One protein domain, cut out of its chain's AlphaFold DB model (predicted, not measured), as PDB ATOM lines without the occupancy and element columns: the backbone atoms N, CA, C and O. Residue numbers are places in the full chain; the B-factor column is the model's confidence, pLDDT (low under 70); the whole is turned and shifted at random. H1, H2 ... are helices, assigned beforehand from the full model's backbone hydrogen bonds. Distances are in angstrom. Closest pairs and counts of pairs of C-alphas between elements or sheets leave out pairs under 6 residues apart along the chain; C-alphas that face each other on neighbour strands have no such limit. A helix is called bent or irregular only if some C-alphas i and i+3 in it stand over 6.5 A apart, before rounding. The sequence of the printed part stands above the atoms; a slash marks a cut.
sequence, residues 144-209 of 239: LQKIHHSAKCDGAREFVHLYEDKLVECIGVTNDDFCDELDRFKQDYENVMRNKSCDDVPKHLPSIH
ATOM      1  N   LEU A 144     215.801 246.037 297.104       91.00
ATOM      2  CA  LEU A 144     216.776 247.124 297.219       91.00
ATOM      3  C   LEU A 144     217.729 247.188 296.008       91.00
ATOM      4  O   LEU A 144     217.943 248.256 295.432       91.00
ATOM      5  N   GLN A 145     218.247 246.044 295.550       88.19
ATOM      6  CA  GLN A 145     219.086 245.974 294.345       88.19
ATOM      7  C   GLN A 145     218.333 246.404 293.077       88.19
ATOM      8  O   GLN A 145     218.908 247.091 292.228       88.19
ATOM      9  N   LYS A 146     217.049 246.047 292.937       89.81
ATOM     10  CA  LYS A 146     216.207 246.529 291.830       89.81
ATOM     11  C   LYS A 146     216.072 248.053 291.871       89.81
ATOM     12  O   LYS A 146     216.189 248.685 290.825       89.81
ATOM     13  N   ILE A 147     215.883 248.649 293.052       90.75
ATOM     14  CA  ILE A 147     215.769 250.111 293.210       90.75
ATOM     15  C   ILE A 147     217.068 250.809 292.791       90.75
ATOM     16  O   ILE A 147     217.023 251.838 292.111       90.75
ATOM     17  N   HIS A 148     218.230 250.257 293.149       85.25
ATOM     18  CA  HIS A 148     219.522 250.819 292.746       85.25
ATOM     19  C   HIS A 148     219.701 250.855 291.225       85.25
ATOM     20  O   HIS A 148     220.108 251.880 290.678       85.25
ATOM     21  N   HIS A 149     219.377 249.758 290.541       82.69
ATOM     22  CA  HIS A 149     219.716 249.575 289.127       82.69
ATOM     23  C   HIS A 149     218.602 249.953 288.143       82.69
ATOM     24  O   HIS A 149     218.856 250.055 286.946       82.69
ATOM     25  N   SER A 150     217.371 250.162 288.613       82.25
ATOM     26  CA  SER A 150     216.216 250.458 287.762       82.25
ATOM     27  C   SER A 150     215.727 251.887 287.946       82.25
ATOM     28  O   SER A 150     215.686 252.400 289.060       82.25
ATOM     29  N   ALA A 151     215.290 252.535 286.865       77.69
ATOM     30  CA  ALA A 151     214.520 253.778 286.957       77.69
ATOM     31  C   ALA A 151     213.055 253.538 287.378       77.69
ATOM     32  O   ALA A 151     212.364 254.484 287.736       77.69
ATOM     33  N   LYS A 152     212.580 252.285 287.335       87.75
ATOM     34  CA  LYS A 152     211.214 251.908 287.721       87.75
ATOM     35  C   LYS A 152     211.082 251.763 289.236       87.75
ATOM     36  O   LYS A 152     212.030 251.374 289.915       87.75
ATOM     37  N   CYS A 153     209.868 251.979 289.730       92.19
ATOM     38  CA  CYS A 153     209.540 251.963 291.157       92.19
ATOM     39  C   CYS A 153     209.008 250.614 291.663       92.19
ATOM     40  O   CYS A 153     208.694 250.494 292.842       92.19
ATOM     41  N   ASP A 154     208.932 249.589 290.810       92.88
ATOM     42  CA  ASP A 154     208.362 248.285 291.181       92.88
ATOM     43  C   ASP A 154     209.129 247.631 292.332       92.88
ATOM     44  O   ASP A 154     208.520 247.204 293.305       92.88
ATOM     45  N   GLY A 155     210.466 247.675 292.294       93.31
ATOM     46  CA  GLY A 155     211.291 247.199 293.407       93.31
ATOM     47  C   GLY A 155     211.054 247.981 294.701       93.31
ATOM     48  O   GLY A 155     211.096 247.394 295.774       93.31
ATOM     49  N   ALA A 156     210.751 249.281 294.619       95.69
ATOM     50  CA  ALA A 156     210.423 250.079 295.799       95.69
ATOM     51  C   ALA A 156     209.058 249.674 296.366       95.69
ATOM     52  O   ALA A 156     208.940 249.448 297.564       95.69
ATOM     53  N   ARG A 157     208.051 249.488 295.507       96.50
ATOM     54  CA  ARG A 157     206.710 249.049 295.915       96.50
ATOM     55  C   ARG A 157     206.726 247.658 296.554       96.50
ATOM     56  O   ARG A 157     206.134 247.469 297.610       96.50
ATOM     57  N   GLU A 158     207.443 246.712 295.948       96.94
ATOM     58  CA  GLU A 158     207.641 245.361 296.491       96.94
ATOM     59  C   GLU A 158     208.400 245.393 297.826       96.94
ATOM     60  O   GLU A 158     208.056 244.654 298.746       96.94
ATOM     61  N   PHE A 159     209.406 246.269 297.956       96.31
ATOM     62  CA  PHE A 159     210.123 246.464 299.214       96.31
ATOM     63  C   PHE A 159     209.190 246.951 300.325       96.31
ATOM     64  O   PHE A 159     209.158 246.335 301.386       96.31
ATOM     65  N   VAL A 160     208.435 248.033 300.088       96.88
ATOM     66  CA  VAL A 160     207.529 248.614 301.094       96.88
ATOM     67  C   VAL A 160     206.498 247.590 301.545       96.88
ATOM     68  O   VAL A 160     206.344 247.379 302.742       96.88
ATOM     69  N   HIS A 161     205.860 246.902 300.597       96.62
ATOM     70  CA  HIS A 161     204.856 245.889 300.910       96.62
ATOM     71  C   HIS A 161     205.418 244.770 301.799       96.62
ATOM     72  O   HIS A 161     204.822 244.430 302.818       96.62
ATOM     73  N   LEU A 162     206.588 244.220 301.449       96.38
ATOM     74  CA  LEU A 162     207.214 243.165 302.245       96.38
ATOM     75  C   LEU A 162     207.694 243.674 303.613       96.38
ATOM     76  O   LEU A 162     207.571 242.963 304.608       96.38
ATOM     77  N   TYR A 163     208.237 244.891 303.672       95.56
ATOM     78  CA  TYR A 163     208.656 245.505 304.929       95.56
ATOM     79  C   TYR A 163     207.470 245.668 305.883       95.56
ATOM     80  O   TYR A 163     207.567 245.275 307.040       95.56
ATOM     81  N   GLU A 164     206.351 246.213 305.405       94.12
ATOM     82  CA  GLU A 164     205.151 246.442 306.216       94.12
ATOM     83  C   GLU A 164     204.506 245.135 306.685       94.12
ATOM     84  O   GLU A 164     204.125 245.037 307.851       94.12
ATOM     85  N   ASP A 165     204.448 244.116 305.824       94.25
ATOM     86  CA  ASP A 165     203.961 242.782 306.196       94.25
ATOM     87  C   ASP A 165     204.790 242.180 307.343       94.25
ATOM     88  O   ASP A 165     204.249 241.643 308.309       94.25
ATOM     89  N   LYS A 166     206.118 242.326 307.275       92.44
ATOM     90  CA  LYS A 166     207.038 241.765 308.273       92.44
ATOM     91  C   LYS A 166     207.198 242.626 309.517       92.44
ATOM     92  O   LYS A 166     207.518 242.101 310.580       92.44
ATOM     93  N   LEU A 167     206.933 243.924 309.418       91.50
ATOM     94  CA  LEU A 167     206.984 244.854 310.541       91.50
ATOM     95  C   LEU A 167     206.070 244.411 311.683       91.50
ATOM     96  O   LEU A 167     206.451 244.547 312.843       91.50
ATOM     97  N   VAL A 168     204.891 243.868 311.365       88.19
ATOM     98  CA  VAL A 168     203.902 243.421 312.359       88.19
ATOM     99  C   VAL A 168     204.492 242.379 313.313       88.19
ATOM    100  O   VAL A 168     204.187 242.406 314.503       88.19
ATOM    101  N   GLU A 169     205.385 241.515 312.822       88.38
ATOM    102  CA  GLU A 169     206.067 240.488 313.620       88.38
ATOM    103  C   GLU A 169     207.104 241.082 314.592       88.38
ATOM    104  O   GLU A 169     207.485 240.428 315.557       88.38
ATOM    105  N   CYS A 170     207.531 242.327 314.365       88.56
ATOM    106  CA  CYS A 170     208.564 243.006 315.143       88.56
ATOM    107  C   CYS A 170     208.026 244.023 316.158       88.56
ATOM    108  O   CYS A 170     208.781 244.519 316.997       88.56
ATOM    109  N   ILE A 171     206.729 244.345 316.121       83.94
ATOM    110  CA  ILE A 171     206.136 245.317 317.046       83.94
ATOM    111  C   ILE A 171     206.170 244.762 318.476       83.94
ATOM    112  O   ILE A 171     205.547 243.750 318.786       83.94
ATOM    113  N   GLY A 172     206.870 245.466 319.370       76.12
ATOM    114  CA  GLY A 172     206.982 245.090 320.784       76.12
ATOM    115  C   GLY A 172     207.949 243.935 321.062       76.12
ATOM    116  O   GLY A 172     208.054 243.503 322.210       76.12
ATOM    117  N   VAL A 173     208.669 243.458 320.044       79.75
ATOM    118  CA  VAL A 173     209.721 242.448 320.184       79.75
ATOM    119  C   VAL A 173     211.054 243.143 320.465       79.75
ATOM    120  O   VAL A 173     211.405 244.127 319.821       79.75
ATOM    121  N   THR A 174     211.809 242.637 321.440       74.50
ATOM    122  CA  THR A 174     213.137 243.157 321.806       74.50
ATOM    123  C   THR A 174     214.192 242.070 321.669       74.50
ATOM    124  O   THR A 174     213.931 240.935 322.066       74.50
ATOM    125  N   ASN A 175     215.400 242.436 321.226       76.50
ATOM    126  CA  ASN A 175     216.542 241.527 321.050       76.50
ATOM    127  C   ASN A 175     216.272 240.386 320.053       76.50
ATOM    128  O   ASN A 175     216.651 239.240 320.304       76.50
ATOM    129  N   ASP A 176     215.611 240.696 318.936       85.38
ATOM    130  CA  ASP A 176     215.390 239.746 317.848       85.38
ATOM    131  C   ASP A 176     216.266 240.084 316.632       85.38
ATOM    132  O   ASP A 176     216.188 241.163 316.047       85.38
ATOM    133  N   ASP A 177     217.095 239.113 316.246       84.25
ATOM    134  CA  ASP A 177     218.089 239.221 315.175       84.25
ATOM    135  C   ASP A 177     217.466 239.566 313.806       84.25
ATOM    136  O   ASP A 177     218.123 240.192 312.966       84.25
ATOM    137  N   PHE A 178     216.229 239.119 313.550       86.31
ATOM    138  CA  PHE A 178     215.512 239.416 312.313       86.31
ATOM    139  C   PHE A 178     214.986 240.848 312.328       86.31
ATOM    140  O   PHE A 178     215.211 241.571 311.359       86.31
ATOM    141  N   CYS A 179     214.371 241.278 313.427       89.88
ATOM    142  CA  CYS A 179     213.876 242.644 313.578       89.88
ATOM    143  C   CYS A 179     215.004 243.683 313.525       89.88
ATOM    144  O   CYS A 179     214.866 244.708 312.859       89.88
ATOM    145  N   ASP A 180     216.163 243.379 314.107       88.00
ATOM    146  CA  ASP A 180     217.350 244.228 313.993       88.00
ATOM    147  C   ASP A 180     217.824 244.381 312.537       88.00
ATOM    148  O   ASP A 180     218.297 245.445 312.133       88.00
ATOM    149  N   GLU A 181     217.746 243.316 311.731       88.94
ATOM    150  CA  GLU A 181     218.090 243.383 310.305       88.94
ATOM    151  C   GLU A 181     216.999 244.090 309.491       88.94
ATOM    152  O   GLU A 181     217.320 244.841 308.572       88.94
ATOM    153  N   LEU A 182     215.725 243.906 309.841       91.75
ATOM    154  CA  LEU A 182     214.604 244.602 309.214       91.75
ATOM    155  C   LEU A 182     214.719 246.127 309.414       91.75
ATOM    156  O   LEU A 182     214.520 246.879 308.459       91.75
ATOM    157  N   ASP A 183     215.144 246.589 310.598       90.06
ATOM    158  CA  ASP A 183     215.409 248.016 310.858       90.06
ATOM    159  C   ASP A 183     216.570 248.553 310.005       90.06
ATOM    160  O   ASP A 183     216.484 249.646 309.440       90.06
ATOM    161  N   ARG A 184     217.643 247.765 309.837       91.00
ATOM    162  CA  ARG A 184     218.753 248.116 308.930       91.00
ATOM    163  C   ARG A 184     218.274 248.259 307.486       91.00
ATOM    164  O   ARG A 184     218.595 249.249 306.833       91.00
ATOM    165  N   PHE A 185     217.440 247.333 307.013       93.12
ATOM    166  CA  PHE A 185     216.855 247.404 305.673       93.12
ATOM    167  C   PHE A 185     216.015 248.666 305.461       93.12
ATOM    168  O   PHE A 185     216.100 249.274 304.392       93.12
ATOM    169  N   LYS A 186     215.251 249.105 306.468       93.88
ATOM    170  CA  LYS A 186     214.563 250.404 306.419       93.88
ATOM    171  C   LYS A 186     215.550 251.543 306.170       93.88
ATOM    172  O   LYS A 186     215.306 252.366 305.292       93.88
ATOM    173  N   GLN A 187     216.646 251.601 306.924       93.12
ATOM    174  CA  GLN A 187     217.635 252.678 306.792       93.12
ATOM    175  C   GLN A 187     218.250 252.707 305.386       93.12
ATOM    176  O   GLN A 187     218.352 253.775 304.777       93.12
ATOM    177  N   ASP A 188     218.587 251.534 304.845       93.00
ATOM    178  CA  ASP A 188     219.109 251.399 303.485       93.00
ATOM    179  C   ASP A 188     218.092 251.869 302.439       93.00
ATOM    180  O   ASP A 188     218.419 252.676 301.565       93.00
ATOM    181  N   TYR A 189     216.841 251.420 302.549       94.50
ATOM    182  CA  TYR A 189     215.761 251.828 301.656       94.50
ATOM    183  C   TYR A 189     215.541 253.343 301.670       94.50
ATOM    184  O   TYR A 189     215.549 253.978 300.614       94.50
ATOM    185  N   GLU A 190     215.393 253.940 302.857       94.81
ATOM    186  CA  GLU A 190     215.164 255.380 303.008       94.81
ATOM    187  C   GLU A 190     216.327 256.178 302.407       94.81
ATOM    188  O   GLU A 190     216.109 257.179 301.722       94.81
ATOM    189  N   ASN A 191     217.567 255.715 302.595       93.06
ATOM    190  CA  ASN A 191     218.746 256.332 301.996       93.06
ATOM    191  C   ASN A 191     218.703 256.302 300.459       93.06
ATOM    192  O   ASN A 191     218.923 257.331 299.817       93.06
ATOM    193  N   VAL A 192     218.368 255.153 299.866       92.00
ATOM    194  CA  VAL A 192     218.261 255.003 298.407       92.00
ATOM    195  C   VAL A 192     217.112 255.839 297.833       92.00
ATOM    196  O   VAL A 192     217.248 256.432 296.760       92.00
ATOM    197  N   MET A 193     215.994 255.934 298.551       93.31
ATOM    198  CA  MET A 193     214.782 256.600 298.076       93.31
ATOM    199  C   MET A 193     214.796 258.124 298.210       93.31
ATOM    200  O   MET A 193     214.019 258.781 297.512       93.31
ATOM    201  N   ARG A 194     215.699 258.713 299.016       91.12
ATOM    202  CA  ARG A 194     215.844 260.181 299.171       91.12
ATOM    203  C   ARG A 194     215.770 260.913 297.828       91.12
ATOM    204  O   ARG A 194     214.948 261.814 297.659       91.12
ATOM    205  N   ASN A 195     216.559 260.451 296.858       86.88
ATOM    206  CA  ASN A 195     216.715 261.093 295.550       86.88
ATOM    207  C   ASN A 195     216.040 260.326 294.400       86.88
ATOM    208  O   ASN A 195     216.238 260.673 293.236       86.88
ATOM    209  N   LYS A 196     215.264 259.275 294.693       88.62
ATOM    210  CA  LYS A 196     214.570 258.494 293.664       88.62
ATOM    211  C   LYS A 196     213.264 259.183 293.254       88.62
ATOM    212  O   LYS A 196     212.541 259.717 294.099       88.62
ATOM    213  N   SER A 197     212.971 259.153 291.955       89.50
ATOM    214  CA  SER A 197     211.724 259.654 291.368       89.50
ATOM    215  C   SER A 197     210.664 258.551 291.390       89.50
ATOM    216  O   SER A 197     210.486 257.847 290.401       89.50
ATOM    217  N   CYS A 198     210.019 258.382 292.545       90.81
ATOM    218  CA  CYS A 198     208.959 257.405 292.806       90.81
ATOM    219  C   CYS A 198     207.920 258.041 293.728       90.81
ATOM    220  O   CYS A 198     207.883 257.759 294.923       90.81
ATOM    221  N   ASP A 199     207.146 258.978 293.186       88.06
ATOM    222  CA  ASP A 199     206.288 259.859 293.985       88.06
ATOM    223  C   ASP A 199     205.093 259.126 294.616       88.06
ATOM    224  O   ASP A 199     204.543 259.584 295.614       88.06
ATOM    225  N   ASP A 200     204.717 257.969 294.066       91.19
ATOM    226  CA  ASP A 200     203.657 257.097 294.571       91.19
ATOM    227  C   ASP A 200     204.134 256.105 295.646       91.19
ATOM    228  O   ASP A 200     203.315 255.373 296.203       91.19
ATOM    229  N   VAL A 201     205.437 256.062 295.949       95.62
ATOM    230  CA  VAL A 201     206.013 255.131 296.927       95.62
ATOM    231  C   VAL A 201     206.546 255.900 298.145       95.62
ATOM    232  O   VAL A 201     207.328 256.841 297.983       95.62
ATOM    233  N   PRO A 202     206.188 255.506 299.385       94.69
ATOM    234  CA  PRO A 202     206.684 256.164 300.590       94.69
ATOM    235  C   PRO A 202     208.215 256.197 300.656       94.69
ATOM    236  O   PRO A 202     208.876 255.165 300.543       94.69
ATOM    237  N   LYS A 203     208.795 257.381 300.884       94.56
ATOM    238  CA  LYS A 203     210.249 257.551 301.094       94.56
ATOM    239  C   LYS A 203     210.692 257.295 302.533       94.56
ATOM    240  O   LYS A 203     211.882 257.130 302.775       94.56
ATOM    241  N   HIS A 204     209.742 257.294 303.462       93.44
ATOM    242  CA  HIS A 204     209.948 257.040 304.880       93.44
ATOM    243  C   HIS A 204     209.056 255.887 305.308       93.44
ATOM    244  O   HIS A 204     207.881 255.856 304.939       93.44
ATOM    245  N   LEU A 205     209.620 254.964 306.079       93.75
ATOM    246  CA  LEU A 205     208.923 253.783 306.568       93.75
ATOM    247  C   LEU A 205     208.692 253.877 308.079       93.75
ATOM    248  O   LEU A 205     209.465 254.521 308.796       93.75
ATOM    249  N   PRO A 206     207.633 253.242 308.598       88.44
ATOM    250  CA  PRO A 206     207.411 253.158 310.037       88.44
ATOM    251  C   PRO A 206     208.575 252.442 310.742       88.44
ATOM    252  O   PRO A 206     209.136 251.480 310.225       88.44
ATOM    253  N   SER A 207     208.952 252.924 311.930       81.94
ATOM    254  CA  SER A 207     210.009 252.322 312.759       81.94
ATOM    255  C   SER A 207     209.482 251.127 313.554       81.94
ATOM    256  O   SER A 207     208.400 251.215 314.136       81.94
ATOM    257  N   ILE A 208     210.287 250.066 313.654       80.88
ATOM    258  CA  ILE A 208     210.021 248.885 314.495       80.88
ATOM    259  C   ILE A 208     209.899 249.264 315.972       80.88
ATOM    260  O   ILE A 208     209.020 248.784 316.682       80.88
ATOM    261  N   HIS A 209     210.732 250.199 316.419       72.25
ATOM    262  CA  HIS A 209     210.751 250.659 317.807       72.25
ATOM    263  C   HIS A 209     209.558 251.556 318.155       72.25
ATOM    264  O   HIS A 209     209.416 251.976 319.303       72.25
TER     265      HIS A 209
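AT A GLANCE: This is residues 144 to 209 of the 239 residues of an uncharacterized protein of Plasmodium vivax Mauritania I (UniProt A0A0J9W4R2). Two long helices, H2 and H3, form a narrow, splayed hairpin: they run opposite ways, meeting near the end where their link joins them and parting toward the other end, where the short helix H1 packs on the beginning of H2 and on residues 188 to 192 of H3. After H3 the chain turns, and the unnamed stretch of residues 194 to 209 folds back along the length of this hairpin. The printed part has 66 residues with three named helices, in the order H1, H2, H3, and no named strand; the class is all helix. The whole is compact, with a radius of gyration of the C-alphas of 12.0 A, and its outline is a rod spanning 36 by 17 by 15 A.

HOW THE PARTS SIT: H2, residues 154 to 170, and H3, residues 177 to 193, touch as a helical hairpin. They run opposite ways at a shallow tilt of 31 degrees, and their closest C-alphas, those of Cys 170 and Cys 179, are 5.5 A apart. H2 touches H3 with residues 163 to 170 alone, and H3 touches H2 with residues 179 to 186 alone. H1, residues 144 to 149, touches residues 154 to 159 of H2 alone, and the closest C-alphas, those of Lys 146 and Gly 155, are 5.2 A apart. H1 and H2 are also a helical hairpin, running opposite ways at a shallow tilt of 15 degrees. H1 touches H3 with 4 pairs of C-alphas within 8 A, on residues 188 to 192 of H3 alone; the closest are those of Leu 144 and Tyr 189, 6.5 A apart. These two run the same way at a shallow tilt of 26 degrees. The helix packing is mostly aligned, the three touching pairs each at a shallow tilt. Every O i to N i+4 pair is within hydrogen-bond range in H1 and H3, and 10 of 13 are in H2.

IN THESE COORDINATES: H2 begins at C-alpha 154 at (208.362, 248.285, 291.181) and measures 24.5 A to C-alpha 170. It is neither bent nor irregular, but only just: C-alphas 165 and 168 are 6.2 A apart. H3 measures 24.6 A and ends at C-alpha 193 at (214.782, 256.600, 298.076). H1 begins at C-alpha 144 at (216.776, 247.124, 297.219) and measures 9.0 A to C-alpha 149.

THE WHOLE: The two C-alphas farthest apart are those of Ala 151 and Thr 174, 36.5 A. The link from H1 to H2 is tight and that from H2 to H3 short. Residues 194 to 209 hold no named element. The printed part has no cut; its mean pLDDT is 89.6, and no printed residue is under 70.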